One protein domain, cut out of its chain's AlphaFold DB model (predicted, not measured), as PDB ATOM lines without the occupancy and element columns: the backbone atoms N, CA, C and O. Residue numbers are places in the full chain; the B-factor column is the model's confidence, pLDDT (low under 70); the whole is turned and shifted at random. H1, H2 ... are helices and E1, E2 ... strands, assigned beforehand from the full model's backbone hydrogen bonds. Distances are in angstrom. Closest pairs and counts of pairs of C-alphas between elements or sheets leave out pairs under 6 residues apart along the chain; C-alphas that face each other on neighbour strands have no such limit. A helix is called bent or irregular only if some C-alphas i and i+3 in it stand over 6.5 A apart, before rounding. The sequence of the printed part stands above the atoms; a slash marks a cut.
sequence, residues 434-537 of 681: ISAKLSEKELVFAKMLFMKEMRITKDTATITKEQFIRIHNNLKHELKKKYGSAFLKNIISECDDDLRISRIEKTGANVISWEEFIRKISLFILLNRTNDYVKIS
ATOM      1  N   ILE A 434      39.115  -2.143 -57.517       94.75
ATOM      2  CA  ILE A 434      38.243  -0.984 -57.280       94.75
ATOM      3  C   ILE A 434      38.788  -0.121 -56.135       94.75
ATOM      4  O   ILE A 434      38.859   1.100 -56.272       94.75
ATOM      5  N   SER A 435      39.214  -0.734 -55.026       95.75
ATOM      6  CA  SER A 435      39.789   0.003 -53.896       95.75
ATOM      7  C   SER A 435      41.088   0.720 -54.239       95.75
ATOM      8  O   SER A 435      41.329   1.808 -53.723       95.75
ATOM      9  N   ALA A 436      41.899   0.156 -55.138       95.81
ATOM     10  CA  ALA A 436      43.131   0.791 -55.600       95.81
ATOM     11  C   ALA A 436      42.868   2.021 -56.489       95.81
ATOM     12  O   ALA A 436      43.748   2.860 -56.647       95.81
ATOM     13  N   LYS A 437      41.658   2.148 -57.052       94.81
ATOM     14  CA  LYS A 437      41.248   3.292 -57.879       94.81
ATOM     15  C   LYS A 437      40.636   4.456 -57.080       94.81
ATOM     16  O   LYS A 437      40.249   5.471 -57.674       94.81
ATOM     17  N   LEU A 438      40.524   4.328 -55.757       94.44
ATOM     18  CA  LEU A 438      40.121   5.438 -54.895       94.44
ATOM     19  C   LEU A 438      41.213   6.509 -54.878       94.44
ATOM     20  O   LEU A 438      42.394   6.222 -54.700       94.44
ATOM     21  N   SER A 439      40.805   7.761 -55.037       92.81
ATOM     22  CA  SER A 439      41.681   8.910 -54.833       92.81
ATOM     23  C   SER A 439      41.965   9.114 -53.344       92.81
ATOM     24  O   SER A 439      41.198   8.684 -52.482       92.81
ATOM     25  N   GLU A 440      43.029   9.846 -53.023       93.50
ATOM     26  CA  GLU A 440      43.377  10.165 -51.635       93.50
ATOM     27  C   GLU A 440      42.228  10.856 -50.882       93.50
ATOM     28  O   GLU A 440      41.914  10.493 -49.751       93.50
ATOM     29  N   LYS A 441      41.508  11.776 -51.539       91.88
ATOM     30  CA  LYS A 441      40.332  12.448 -50.957       91.88
ATOM     31  C   LYS A 441      39.227  11.467 -50.573       91.88
ATOM     32  O   LYS A 441      38.564  11.634 -49.553       91.88
ATOM     33  N   GLU A 442      39.027  10.438 -51.383       94.62
ATOM     34  CA  GLU A 442      38.027   9.407 -51.123       94.62
ATOM     35  C   GLU A 442      38.474   8.423 -50.056       94.62
ATOM     36  O   GLU A 442      37.642   7.971 -49.273       94.62
ATOM     37  N   LEU A 443      39.773   8.131 -49.980       95.88
ATOM     38  CA  LEU A 443      40.345   7.369 -48.875       95.88
ATOM     39  C   LEU A 443      40.194   8.130 -47.553       95.88
ATOM     40  O   LEU A 443      39.805   7.530 -46.553       95.88
ATOM     41  N   VAL A 444      40.413   9.449 -47.545       95.50
ATOM     42  CA  VAL A 444      40.150  10.306 -46.378       95.50
ATOM     43  C   VAL A 444      38.665  10.286 -46.018       95.50
ATOM     44  O   VAL A 444      38.330  10.069 -44.855       95.50
ATOM     45  N   PHE A 445      37.764  10.424 -46.995       95.06
ATOM     46  CA  PHE A 445      36.320  10.314 -46.765       95.06
ATOM     47  C   PHE A 445      35.929   8.947 -46.182       95.06
ATOM     48  O   PHE A 445      35.213   8.873 -45.183       95.06
ATOM     49  N   ALA A 446      36.456   7.857 -46.741       96.38
ATOM     50  CA  ALA A 446      36.244   6.511 -46.226       96.38
ATOM     51  C   ALA A 446      36.771   6.367 -44.791       96.38
ATOM     52  O   ALA A 446      36.106   5.777 -43.939       96.38
ATOM     53  N   LYS A 447      37.935   6.961 -44.501       96.19
ATOM     54  CA  LYS A 447      38.554   6.946 -43.172       96.19
ATOM     55  C   LYS A 447      37.700   7.714 -42.182       96.19
ATOM     56  O   LYS A 447      37.493   7.236 -41.074       96.19
ATOM     57  N   MET A 448      37.135   8.850 -42.578       95.69
ATOM     58  CA  MET A 448      36.187   9.595 -41.750       95.69
ATOM     59  C   MET A 448      34.936   8.770 -41.434       95.69
ATOM     60  O   MET A 448      34.521   8.741 -40.278       95.69
ATOM     61  N   LEU A 449      34.362   8.067 -42.418       95.56
ATOM     62  CA  LEU A 449      33.210   7.183 -42.193       95.56
ATOM     63  C   LEU A 449      33.542   6.039 -41.227       95.56
ATOM     64  O   LEU A 449      32.776   5.773 -40.304       95.56
ATOM     65  N   PHE A 450      34.699   5.402 -41.409       95.25
ATOM     66  CA  PHE A 450      35.175   4.320 -40.547       95.25
ATOM     67  C   PHE A 450      35.440   4.803 -39.117       95.25
ATOM     68  O   PHE A 450      34.926   4.237 -38.153       95.25
ATOM     69  N   MET A 451      36.170   5.913 -38.973       93.19
ATOM     70  CA  MET A 451      36.509   6.506 -37.678       93.19
ATOM     71  C   MET A 451      35.276   7.025 -36.932       93.19
ATOM     72  O   MET A 451      35.231   6.951 -35.704       93.19
ATOM     73  N   LYS A 452      34.266   7.533 -37.651       93.25
ATOM     74  CA  LYS A 452      32.999   7.985 -37.060       93.25
ATOM     75  C   LYS A 452      32.306   6.861 -36.290       93.25
ATOM     76  O   LYS A 452      31.823   7.111 -35.190       93.25
ATOM     77  N   GLU A 453      32.298   5.639 -36.823       91.69
ATOM     78  CA  GLU A 453      31.732   4.483 -36.118       91.69
ATOM     79  C   GLU A 453      32.700   3.889 -35.083       91.69
ATOM     80  O   GLU A 453      32.261   3.504 -34.002       91.69
ATOM     81  N   MET A 454      34.014   3.874 -35.348       87.69
ATOM     82  CA  MET A 454      35.016   3.382 -34.385       87.69
ATOM     83  C   MET A 454      35.034   4.151 -33.062       87.69
ATOM     84  O   MET A 454      35.303   3.569 -32.014       87.69
ATOM     85  N   ARG A 455      34.745   5.460 -33.070       78.44
ATOM     86  CA  ARG A 455      34.691   6.268 -31.834       78.44
ATOM     87  C   ARG A 455      33.697   5.720 -30.805       78.44
ATOM     88  O   ARG A 455      33.816   6.033 -29.624       78.44
ATOM     89  N   ILE A 456      32.754   4.888 -31.241       73.12
ATOM     90  CA  ILE A 456      31.783   4.215 -30.379       73.12
ATOM     91  C   ILE A 456      32.431   3.038 -29.624       73.12
ATOM     92  O   ILE A 456      32.036   2.759 -28.496       73.12
ATOM     93  N   THR A 457      33.437   2.366 -30.197       69.44
ATOM     94  CA  THR A 457      34.014   1.110 -29.673       69.44
ATOM     95  C   THR A 457      35.347   1.255 -28.926       69.44
ATOM     96  O   THR A 457      35.827   0.260 -28.398       69.44
ATOM     97  N   LYS A 458      35.900   2.474 -28.824       70.31
ATOM     98  CA  LYS A 458      37.079   2.922 -28.037       70.31
ATOM     99  C   LYS A 458      38.425   2.177 -28.187       70.31
ATOM    100  O   LYS A 458      39.427   2.867 -28.071       70.31
ATOM    101  N   ASP A 459      38.492   0.887 -28.530       61.88
ATOM    102  CA  ASP A 459      39.732   0.098 -28.351       61.88
ATOM    103  C   ASP A 459      40.137  -0.850 -29.493       61.88
ATOM    104  O   ASP A 459      41.153  -1.533 -29.392       61.88
ATOM    105  N   THR A 460      39.411  -0.916 -30.613       68.38
ATOM    106  CA  THR A 460      39.783  -1.843 -31.701       68.38
ATOM    107  C   THR A 460      39.895  -1.118 -33.031       68.38
ATOM    108  O   THR A 460      38.997  -0.372 -33.399       68.38
ATOM    109  N   ALA A 461      40.981  -1.346 -33.781       88.19
ATOM    110  CA  ALA A 461      41.192  -0.862 -35.158       88.19
ATOM    111  C   ALA A 461      40.234  -1.513 -36.187       88.19
ATOM    112  O   ALA A 461      40.573  -1.718 -37.352       88.19
ATOM    113  N   THR A 462      39.038  -1.885 -35.734       92.88
ATOM    114  CA  THR A 462      38.024  -2.660 -36.437       92.88
ATOM    115  C   THR A 462      36.645  -2.118 -36.090       92.88
ATOM    116  O   THR A 462      36.418  -1.652 -34.974       92.88
ATOM    117  N   ILE A 463      35.701  -2.233 -37.019       93.06
ATOM    118  CA  ILE A 463      34.287  -1.930 -36.762       93.06
ATOM    119  C   ILE A 463      33.484  -3.221 -36.682       93.06
ATOM    120  O   ILE A 463      33.831  -4.211 -37.332       93.06
ATOM    121  N   THR A 464      32.399  -3.226 -35.916       92.12
ATOM    122  CA  THR A 464      31.500  -4.382 -35.893       92.12
ATOM    123  C   THR A 464      30.718  -4.485 -37.199       92.12
ATOM    124  O   THR A 464      30.543  -3.511 -37.946       92.12
ATOM    125  N   LYS A 465      30.199  -5.677 -37.485       90.00
ATOM    126  CA  LYS A 465      29.347  -5.918 -38.653       90.00
ATOM    127  C   LYS A 465      28.115  -5.010 -38.665       90.00
ATOM    128  O   LYS A 465      27.742  -4.504 -39.720       90.00
ATOM    129  N   GLU A 466      27.507  -4.756 -37.511       90.75
ATOM    130  CA  GLU A 466      26.336  -3.885 -37.377       90.75
ATOM    131  C   GLU A 466      26.680  -2.434 -37.725       90.75
ATOM    132  O   GLU A 466      25.941  -1.785 -38.468       90.75
ATOM    133  N   GLN A 467      27.828  -1.937 -37.253       92.94
ATOM    134  CA  GLN A 467      28.331  -0.602 -37.595       92.94
ATOM    135  C   GLN A 467      28.575  -0.468 -39.102       92.94
ATOM    136  O   GLN A 467      28.125   0.496 -39.725       92.94
ATOM    137  N   PHE A 468      29.210  -1.471 -39.712       93.06
ATOM    138  CA  PHE A 468      29.399  -1.512 -41.159       93.06
ATOM    139  C   PHE A 468      28.070  -1.499 -41.922       93.06
ATOM    140  O   PHE A 468      27.920  -0.728 -42.868       93.06
ATOM    141  N   ILE A 469      27.089  -2.303 -41.498       91.75
ATOM    142  CA  ILE A 469      25.755  -2.346 -42.115       91.75
ATOM    143  C   ILE A 469      25.089  -0.968 -42.060       91.75
ATOM    144  O   ILE A 469      24.473  -0.558 -43.045       91.75
ATOM    145  N   ARG A 470      25.239  -0.221 -40.957       93.31
ATOM    146  CA  ARG A 470      24.732   1.159 -40.863       93.31
ATOM    147  C   ARG A 470      25.396   2.084 -41.882       93.31
ATOM    148  O   ARG A 470      24.677   2.743 -42.631       93.31
ATOM    149  N   ILE A 471      26.732   2.098 -41.966       94.69
ATOM    150  CA  ILE A 471      27.461   2.908 -42.966       94.69
ATOM    151  C   ILE A 471      27.004   2.540 -44.381       94.69
ATOM    152  O   ILE A 471      26.663   3.413 -45.181       94.69
ATOM    153  N   HIS A 472      26.971   1.242 -44.676       93.50
ATOM    154  CA  HIS A 472      26.589   0.714 -45.975       93.50
ATOM    155  C   HIS A 472      25.162   1.126 -46.359       93.50
ATOM    156  O   HIS A 472      24.935   1.628 -47.459       93.50
ATOM    157  N   ASN A 473      24.199   0.976 -45.447       92.56
ATOM    158  CA  ASN A 473      22.808   1.351 -45.690       92.56
ATOM    159  C   ASN A 473      22.637   2.863 -45.865       92.56
ATOM    160  O   ASN A 473      21.850   3.270 -46.717       92.56
ATOM    161  N   ASN A 474      23.394   3.681 -45.128       94.81
ATOM    162  CA  ASN A 474      23.384   5.133 -45.296       94.81
ATOM    163  C   ASN A 474      23.898   5.530 -46.687       94.81
ATOM    164  O   ASN A 474      23.217   6.254 -47.408       94.81
ATOM    165  N   LEU A 475      25.042   4.992 -47.123       93.81
ATOM    166  CA  LEU A 475      25.567   5.258 -48.468       93.81
ATOM    167  C   LEU A 475      24.632   4.738 -49.569       93.81
ATOM    168  O   LEU A 475      24.379   5.432 -50.552       93.81
ATOM    169  N   LYS A 476      24.050   3.548 -49.387       92.88
ATOM    170  CA  LYS A 476      23.030   2.995 -50.289       92.88
ATOM    171  C   LYS A 476      21.790   3.889 -50.357       92.88
ATOM    172  O   LYS A 476      21.218   4.045 -51.433       92.88
ATOM    173  N   HIS A 477      21.372   4.478 -49.237       93.62
ATOM    174  CA  HIS A 477      20.248   5.410 -49.184       93.62
ATOM    175  C   HIS A 477      20.545   6.707 -49.945       93.62
ATOM    176  O   HIS A 477      19.734   7.111 -50.778       93.62
ATOM    177  N   GLU A 478      21.720   7.305 -49.742       93.44
ATOM    178  CA  GLU A 478      22.143   8.511 -50.467       93.44
ATOM    179  C   GLU A 478      22.201   8.272 -51.979       93.44
ATOM    180  O   GLU A 478      21.620   9.020 -52.770       93.44
ATOM    181  N   LEU A 479      22.799   7.158 -52.404       92.06
ATOM    182  CA  LEU A 479      22.819   6.791 -53.816       92.06
ATOM    183  C   LEU A 479      21.409   6.502 -54.361       92.06
ATOM    184  O   LEU A 479      21.127   6.803 -55.520       92.06
ATOM    185  N   LYS A 480      20.503   5.942 -53.544       93.19
ATOM    186  CA  LYS A 480      19.109   5.679 -53.939       93.19
ATOM    187  C   LYS A 480      18.364   6.988 -54.160       93.19
ATOM    188  O   LYS A 480      17.566   7.070 -55.087       93.19
ATOM    189  N   LYS A 481      18.628   7.996 -53.329       92.12
ATOM    190  CA  LYS A 481      18.091   9.348 -53.488       92.12
ATOM    191  C   LYS A 481      18.640  10.017 -54.753       92.12
ATOM    192  O   LYS A 481      17.883  10.676 -55.455       92.12
ATOM    193  N   LYS A 482      19.922   9.800 -55.067       89.88
ATOM    194  CA  LYS A 482      20.607  10.407 -56.221       89.88
ATOM    195  C   LYS A 482      20.244   9.777 -57.572       89.88
ATOM    196  O   LYS A 482      20.037  10.501 -58.540       89.88
ATOM    197  N   TYR A 483      20.191   8.448 -57.651       89.88
ATOM    198  CA  TYR A 483      20.039   7.713 -58.917       89.88
ATOM    199  C   TYR A 483      18.736   6.906 -59.022       89.88
ATOM    200  O   TYR A 483      18.436   6.340 -60.068       89.88
ATOM    201  N   GLY A 484      17.948   6.831 -57.949       91.88
ATOM    202  CA  GLY A 484      16.748   6.004 -57.882       91.88
ATOM    203  C   GLY A 484      17.031   4.552 -57.479       91.88
ATOM    204  O   GLY A 484      18.119   4.000 -57.653       91.88
ATOM    205  N   SER A 485      16.014   3.883 -56.926       92.00
ATOM    206  CA  SER A 485      16.145   2.496 -56.455       92.00
ATOM    207  C   SER A 485      16.345   1.481 -57.564       92.00
ATOM    208  O   SER A 485      16.947   0.443 -57.314       92.00
ATOM    209  N   ALA A 486      15.807   1.734 -58.756       90.06
ATOM    210  CA  ALA A 486      15.871   0.786 -59.860       90.06
ATOM    211  C   ALA A 486      17.295   0.703 -60.442       90.06
ATOM    212  O   ALA A 486      17.811  -0.397 -60.629       90.06
ATOM    213  N   PHE A 487      17.962   1.854 -60.586       90.38
ATOM    214  CA  PHE A 487      19.384   1.958 -60.932       90.38
ATOM    215  C   PHE A 487      20.251   1.165 -59.964       90.38
ATOM    216  O   PHE A 487      20.979   0.252 -60.358       90.38
ATOM    217  N   LEU A 488      20.094   1.446 -58.670       90.50
ATOM    218  CA  LEU A 488      20.851   0.740 -57.655       90.50
ATOM    219  C   LEU A 488      20.514  -0.735 -57.578       90.50
ATOM    220  O   LEU A 488      21.421  -1.521 -57.380       90.50
ATOM    221  N   LYS A 489      19.256  -1.151 -57.732       91.00
ATOM    222  CA  LYS A 489      18.916  -2.576 -57.694       91.00
ATOM    223  C   LYS A 489      19.647  -3.342 -58.797       91.00
ATOM    224  O   LYS A 489      20.150  -4.422 -58.521       91.00
ATOM    225  N   ASN A 490      19.765  -2.768 -59.993       88.69
ATOM    226  CA  ASN A 490      20.484  -3.404 -61.092       88.69
ATOM    227  C   ASN A 490      21.994  -3.468 -60.845       88.69
ATOM    228  O   ASN A 490      22.574  -4.535 -61.003       88.69
ATOM    229  N   ILE A 491      22.619  -2.377 -60.395       87.44
ATOM    230  CA  ILE A 491      24.075  -2.348 -60.154       87.44
ATOM    231  C   ILE A 491      24.450  -3.132 -58.894       87.44
ATOM    232  O   ILE A 491      25.363  -3.948 -58.903       87.44
ATOM    233  N   ILE A 492      23.719  -2.908 -57.804       81.88
ATOM    234  CA  ILE A 492      23.987  -3.523 -56.507       81.88
ATOM    235  C   ILE A 492      23.602  -4.998 -56.508       81.88
ATOM    236  O   ILE A 492      24.225  -5.730 -55.762       81.88
ATOM    237  N   SER A 493      22.646  -5.485 -57.309       82.31
ATOM    238  CA  SER A 493      22.368  -6.934 -57.330       82.31
ATOM    239  C   SER A 493      23.623  -7.770 -57.614       82.31
ATOM    240  O   SER A 493      23.793  -8.821 -57.007       82.31
ATOM    241  N   GLU A 494      24.544  -7.242 -58.428       71.44
ATOM    242  CA  GLU A 494      25.838  -7.869 -58.708       71.44
ATOM    243  C   GLU A 494      26.822  -7.756 -57.516       71.44
ATOM    244  O   GLU A 494      27.686  -8.610 -57.344       71.44
ATOM    245  N   CYS A 495      26.675  -6.754 -56.638       67.44
ATOM    246  CA  CYS A 495      27.552  -6.519 -55.478       67.44
ATOM    247  C   CYS A 495      27.021  -7.069 -54.141       67.44
ATOM    248  O   CYS A 495      27.810  -7.454 -53.271       67.44
ATOM    249  N   ASP A 496      25.699  -7.086 -53.953       70.81
ATOM    250  CA  ASP A 496      25.018  -7.515 -52.728       70.81
ATOM    251  C   ASP A 496      25.189  -9.027 -52.511       70.81
ATOM    252  O   ASP A 496      25.165  -9.480 -51.367       70.81
ATOM    253  N   ASP A 497      25.440  -9.814 -53.564       65.50
ATOM    254  CA  ASP A 497      25.691 -11.257 -53.445       65.50
ATOM    255  C   ASP A 497      26.935 -11.593 -52.611       65.50
ATOM    256  O   ASP A 497      26.983 -12.634 -51.950       65.50
ATOM    257  N   ASP A 498      27.896 -10.674 -52.540       58.62
ATOM    258  CA  ASP A 498      29.052 -10.795 -51.656       58.62
ATOM    259  C   ASP A 498      28.874 -10.087 -50.309       58.62
ATOM    260  O   ASP A 498      29.536 -10.434 -49.329       58.62
ATOM    261  N   LEU A 499      28.009  -9.073 -50.255       58.94
ATOM    262  CA  LEU A 499      27.602  -8.429 -49.006       58.94
ATOM    263  C   LEU A 499      26.521  -9.210 -48.284       58.94
ATOM    264  O   LEU A 499      26.118  -8.780 -47.206       58.94
ATOM    265  N   ARG A 500      26.074 -10.353 -48.824       63.56
ATOM    266  CA  ARG A 500      25.368 -11.379 -48.067       63.56
ATOM    267  C   ARG A 500      26.210 -11.686 -46.836       63.56
ATOM    268  O   ARG A 500      27.128 -12.496 -46.832       63.56
ATOM    269  N   ILE A 501      25.842 -10.970 -45.787       54.66
ATOM    270  CA  ILE A 501      26.227 -11.011 -44.382       54.66
ATOM    271  C   ILE A 501      26.396 -12.463 -43.910       54.66
ATOM    272  O   ILE A 501      27.267 -12.732 -43.086       54.66
ATOM    273  N   SER A 502      25.673 -13.403 -44.521       55.25
ATOM    274  CA  SER A 502      25.804 -14.845 -44.320       55.25
ATOM    275  C   SER A 502      27.161 -15.453 -44.710       55.25
ATOM    276  O   SER A 502      27.531 -16.491 -44.172       55.25
ATOM    277  N   ARG A 503      27.952 -14.849 -45.610       57.56
ATOM    278  CA  ARG A 503      29.341 -15.287 -45.865       57.56
ATOM    279  C   ARG A 503      30.319 -14.763 -44.816       57.56
ATOM    280  O   ARG A 503      31.230 -15.494 -44.455       57.56
ATOM    281  N   ILE A 504      30.096 -13.561 -44.283       57.34
ATOM    282  CA  ILE A 504      30.894 -12.998 -43.173       57.34
ATOM    283  C   ILE A 504      30.688 -13.827 -41.893       57.34
ATOM    284  O   ILE A 504      31.596 -13.978 -41.086       57.34
ATOM    285  N   GLU A 505      29.517 -14.445 -41.727       57.28
ATOM    286  CA  GLU A 505      29.275 -15.407 -40.641       57.28
ATOM    287  C   GLU A 505      30.200 -16.627 -40.695       57.28
ATOM    288  O   GLU A 505      30.528 -17.179 -39.648       57.28
ATOM    289  N   LYS A 506      30.687 -17.025 -41.878       63.34
ATOM    290  CA  LYS A 506      31.586 -18.183 -41.995       63.34
ATOM    291  C   LYS A 506      32.981 -17.919 -41.444       63.34
ATOM    292  O   LYS A 506      33.639 -18.864 -41.029       63.34
ATOM    293  N   THR A 507      33.434 -16.666 -41.429       64.00
ATOM    294  CA  THR A 507      34.738 -16.304 -40.857       64.00
ATOM    295  C   THR A 507      34.706 -16.181 -39.333       64.00
ATOM    296  O   THR A 507      35.759 -16.006 -38.734       64.00
ATOM    297  N   GLY A 508      33.531 -16.263 -38.690       71.44
ATOM    298  CA  GLY A 508      33.368 -16.203 -37.227       71.44
ATOM    299  C   GLY A 508      33.707 -14.850 -36.582       71.44
ATOM    300  O   GLY A 508      33.235 -14.551 -35.489       71.44
ATOM    301  N   ALA A 509      34.474 -13.998 -37.261       74.69
ATOM    302  CA  ALA A 509      34.814 -12.658 -36.822       74.69
ATOM    303  C   ALA A 509      33.639 -11.697 -37.074       74.69
ATOM    304  O   ALA A 509      33.309 -11.385 -38.217       74.69
ATOM    305  N   ASN A 510      33.024 -11.186 -36.002       87.44
ATOM    306  CA  ASN A 510      32.002 -10.129 -36.082       87.44
ATOM    307  C   ASN A 510      32.600  -8.720 -36.297       87.44
ATOM    308  O   ASN A 510      31.949  -7.703 -36.054       87.44
ATOM    309  N   VAL A 511      33.863  -8.660 -36.712       91.31
ATOM    310  CA  VAL A 511      34.661  -7.444 -36.856       91.31
ATOM    311  C   VAL A 511      35.228  -7.366 -38.263       91.31
ATOM    312  O   VAL A 511      35.632  -8.373 -38.838       91.31
ATOM    313  N   ILE A 512      35.231  -6.156 -38.808       92.19
ATOM    314  CA  ILE A 512      35.661  -5.826 -40.164       92.19
ATOM    315  C   ILE A 512      36.891  -4.926 -40.046       92.19
ATOM    316  O   ILE A 512      36.837  -3.878 -39.392       92.19
ATOM    317  N   SER A 513      37.999  -5.342 -40.668       93.25
ATOM    318  CA  SER A 513      39.230  -4.543 -40.720       93.25
ATOM    319  C   SER A 513      39.086  -3.351 -41.669       93.25
ATOM    320  O   SER A 513      38.167  -3.295 -42.490       93.25
ATOM    321  N   TRP A 514      40.016  -2.401 -41.593       95.12
ATOM    322  CA  TRP A 514      40.069  -1.258 -42.504       95.12
ATOM    323  C   TRP A 514      40.156  -1.675 -43.986       95.12
ATOM    324  O   TRP A 514      39.441  -1.137 -44.831       95.12
ATOM    325  N   GLU A 515      40.970  -2.678 -44.313       95.06
ATOM    326  CA  GLU A 515      41.156  -3.170 -45.685       95.06
ATOM    327  C   GLU A 515      39.879  -3.824 -46.216       95.06
ATOM    328  O   GLU A 515      39.491  -3.622 -47.369       95.06
ATOM    329  N   GLU A 516      39.202  -4.607 -45.374       93.25
ATOM    330  CA  GLU A 516      37.933  -5.232 -45.729       93.25
ATOM    331  C   GLU A 516      36.817  -4.188 -45.871       93.25
ATOM    332  O   GLU A 516      36.026  -4.257 -46.818       93.25
ATOM    333  N   PHE A 517      36.788  -3.190 -44.982       95.00
ATOM    334  CA  PHE A 517      35.876  -2.054 -45.056       95.00
ATOM    335  C   PHE A 517      36.024  -1.312 -46.384       95.00
ATOM    336  O   PHE A 517      35.042  -1.163 -47.116       95.00
ATOM    337  N   ILE A 518      37.254  -0.917 -46.730       96.38
ATOM    338  CA  ILE A 518      37.555  -0.219 -47.978       96.38
ATOM    339  C   ILE A 518      37.111  -1.050 -49.175       96.38
ATOM    340  O   ILE A 518      36.315  -0.565 -49.978       96.38
ATOM    341  N   ARG A 519      37.521  -2.319 -49.279       94.38
ATOM    342  CA  ARG A 519      37.138  -3.190 -50.407       94.38
ATOM    343  C   ARG A 519      35.625  -3.297 -50.592       94.38
ATOM    344  O   ARG A 519      35.151  -3.361 -51.724       94.38
ATOM    345  N   LYS A 520      34.858  -3.319 -49.500       92.69
ATOM    346  CA  LYS A 520      33.393  -3.430 -49.554       92.69
ATOM    347  C   LYS A 520      32.695  -2.110 -49.871       92.69
ATOM    348  O   LYS A 520      31.656  -2.135 -50.525       92.69
ATOM    349  N   ILE A 521      33.241  -0.979 -49.428       94.81
ATOM    350  CA  ILE A 521      32.599   0.330 -49.595       94.81
ATOM    351  C   ILE A 521      33.088   1.110 -50.821       94.81
ATOM    352  O   ILE A 521      32.417   2.046 -51.252       94.81
ATOM    353  N   SER A 522      34.215   0.713 -51.420       95.44
ATOM    354  CA  SER A 522      34.864   1.447 -52.518       95.44
ATOM    355  C   SER A 522      33.913   1.759 -53.668       95.44
ATOM    356  O   SER A 522      33.864   2.897 -54.116       95.44
ATOM    357  N   LEU A 523      33.100   0.790 -54.109       94.50
ATOM    358  CA  LEU A 523      32.144   1.029 -55.192       94.50
ATOM    359  C   LEU A 523      31.125   2.114 -54.827       94.50
ATOM    360  O   LEU A 523      30.846   2.985 -55.640       94.50
ATOM    361  N   PHE A 524      30.596   2.103 -53.602       94.06
ATOM    362  CA  PHE A 524      29.634   3.109 -53.149       94.06
ATOM    363  C   PHE A 524      30.253   4.503 -53.107       94.06
ATOM    364  O   PHE A 524      29.607   5.468 -53.505       94.06
ATOM    365  N   ILE A 525      31.509   4.601 -52.669       95.00
ATOM    366  CA  ILE A 525      32.250   5.864 -52.655       95.00
ATOM    367  C   ILE A 525      32.480   6.365 -54.083       95.00
ATOM    368  O   ILE A 525      32.156   7.514 -54.374       95.00
ATOM    369  N   LEU A 526      32.931   5.491 -54.988       93.69
ATOM    370  CA  LEU A 526      33.148   5.840 -56.393       93.69
ATOM    371  C   LEU A 526      31.849   6.271 -57.078       93.69
ATOM    372  O   LEU A 526      31.827   7.304 -57.733       93.69
ATOM    373  N   LEU A 527      30.741   5.550 -56.886       91.94
ATOM    374  CA  LEU A 527      29.432   5.938 -57.433       91.94
ATOM    375  C   LEU A 527      28.907   7.248 -56.836       91.94
ATOM    376  O   LEU A 527      28.112   7.951 -57.472       91.94
ATOM    377  N   ASN A 528      29.341   7.580 -55.620       90.75
ATOM    378  CA  ASN A 528      29.020   8.848 -54.988       90.75
ATOM    379  C   ASN A 528      29.914   9.998 -55.463       90.75
ATOM    380  O   ASN A 528      29.574  11.146 -55.163       90.75
ATOM    381  N   ARG A 529      30.981   9.739 -56.248       86.75
ATOM    382  CA  ARG A 529      31.681  10.809 -56.973       86.75
ATOM    383  C   ARG A 529      30.626  11.661 -57.657       86.75
ATOM    384  O   ARG A 529      29.693  11.167 -58.302       86.75
ATOM    385  N   THR A 530      30.705  12.958 -57.418       63.38
ATOM    386  CA  THR A 530      29.811  13.932 -58.017       63.38
ATOM    387  C   THR A 530      30.109  13.992 -59.505       63.38
ATOM    388  O   THR A 530      30.863  14.833 -59.969       63.38
ATOM    389  N   ASN A 531      29.513  13.077 -60.272       55.88
ATOM    390  CA  ASN A 531      29.329  13.222 -61.709       55.88
ATOM    391  C   ASN A 531      28.348  14.379 -61.948       55.88
ATOM    392  O   ASN A 531      27.235  14.193 -62.446       55.88
ATOM    393  N   ASP A 532      28.763  15.590 -61.576       51.81
ATOM    394  CA  ASP A 532      28.076  16.856 -61.822       51.81
ATOM    395  C   ASP A 532      28.201  17.242 -63.306       51.81
ATOM    396  O   ASP A 532      28.307  18.403 -63.680       51.81
ATOM    397  N   TYR A 533      28.128  16.246 -64.194       48.06
ATOM    398  CA  TYR A 533      27.712  16.438 -65.577       48.06
ATOM    399  C   TYR A 533      26.309  17.055 -65.649       48.06
ATOM    400  O   TYR A 533      25.943  17.679 -66.641       48.06
ATOM    401  N   VAL A 534      25.529  16.908 -64.575       43.91
ATOM    402  CA  VAL A 534      24.149  17.360 -64.456       43.91
ATOM    403  C   VAL A 534      24.101  18.684 -63.711       43.91
ATOM    404  O   VAL A 534      24.007  18.691 -62.487       43.91
ATOM    405  N   LYS A 535      24.175  19.784 -64.465       43.62
ATOM    406  CA  LYS A 535      23.546  21.096 -64.182       43.62
ATOM    407  C   LYS A 535      24.071  22.225 -65.062       43.62
ATOM    408  O   LYS A 535      23.611  23.349 -64.916       43.62
ATOM    409  N   ILE A 536      24.950  21.950 -66.022       40.09
ATOM    410  CA  ILE A 536      24.985  22.821 -67.195       40.09
ATOM    411  C   ILE A 536      23.695  22.475 -67.921       40.09
ATOM    412  O   ILE A 536      23.604  21.413 -68.538       40.09
ATOM    413  N   SER A 537      22.661  23.296 -67.714       34.69
ATOM    414  CA  SER A 537      21.497  23.333 -68.586       34.69
ATOM    415  C   SER A 537      22.031  23.116 -69.989       34.69
ATOM    416  O   SER A 537      22.900  23.861 -70.442       34.69
TER     417      SER A 537
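This is residues 434 to 537 of the 681 residues of the protein "Hypothetical protein" of Didymodactylos carnosus (UniProt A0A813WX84). Helices H2 and H5 run side by side the same way as the core; H1 packs on H5 at a steep tilt, and beyond H2 the chain folds back through H3 and then H4. A tiny two-stranded sheet, E1 and E2, sits where H2 and H5 begin, and residues 530 to 537 stick out as a tail. The printed part has 104 residues, mostly helix, in the order H1, E1, H2, H3, H4, E2, H5, with E1 and E2 antiparallel. It is compact, with a radius of gyration of the C-alphas of 14.5 A, and spans 50 by 27 by 24 A.

H1, residues 440 to 454, touches H5, residues 514 to 528, at a steep tilt of 60 degrees; the closest C-alphas, Glu 442 and Ile 525, are 6.9 A apart. E1, residues 462 to 464, and E2, residues 511 to 513, have N 512 and O 463 within hydrogen-bond range at 2.8 A. H2, residues 465 to 483, touches H5 at a shallow tilt of 12 degrees, closest at C-alphas 475 and 524, 6.6 A. H3, residues 485 to 499, only just touches H2, only at the corner, with 3 pairs of C-alphas within 8 A, the closest Lys 480 and Leu 488 at 6.4 A. H4, residues 501 to 507, is near H2 and apart from H5. Every O i to N i+4 pair is within hydrogen-bond range in H2, against 10 of 11 in H1, 7 of 11 in H3, 9 of 11 in H5 and 1 of 3 in H4, where 3 of 4 O i to N i+3 pairs are.

H1 begins at C-alpha 440 (43.377, 10.165, -51.635) and is 20.3 A long; H2 is 26.1 A and H3 17.5 A. H5, 19.5 A, is irregular, with C-alphas 520 and 523 7.3 A apart, and ends at C-alpha 528 (29.020, 8.848, -54.988).

The printed part has no cut and no long link. Confidence is under 70 at residues 457, 459 to 460, 495, 497 to 507 and 530 to 537.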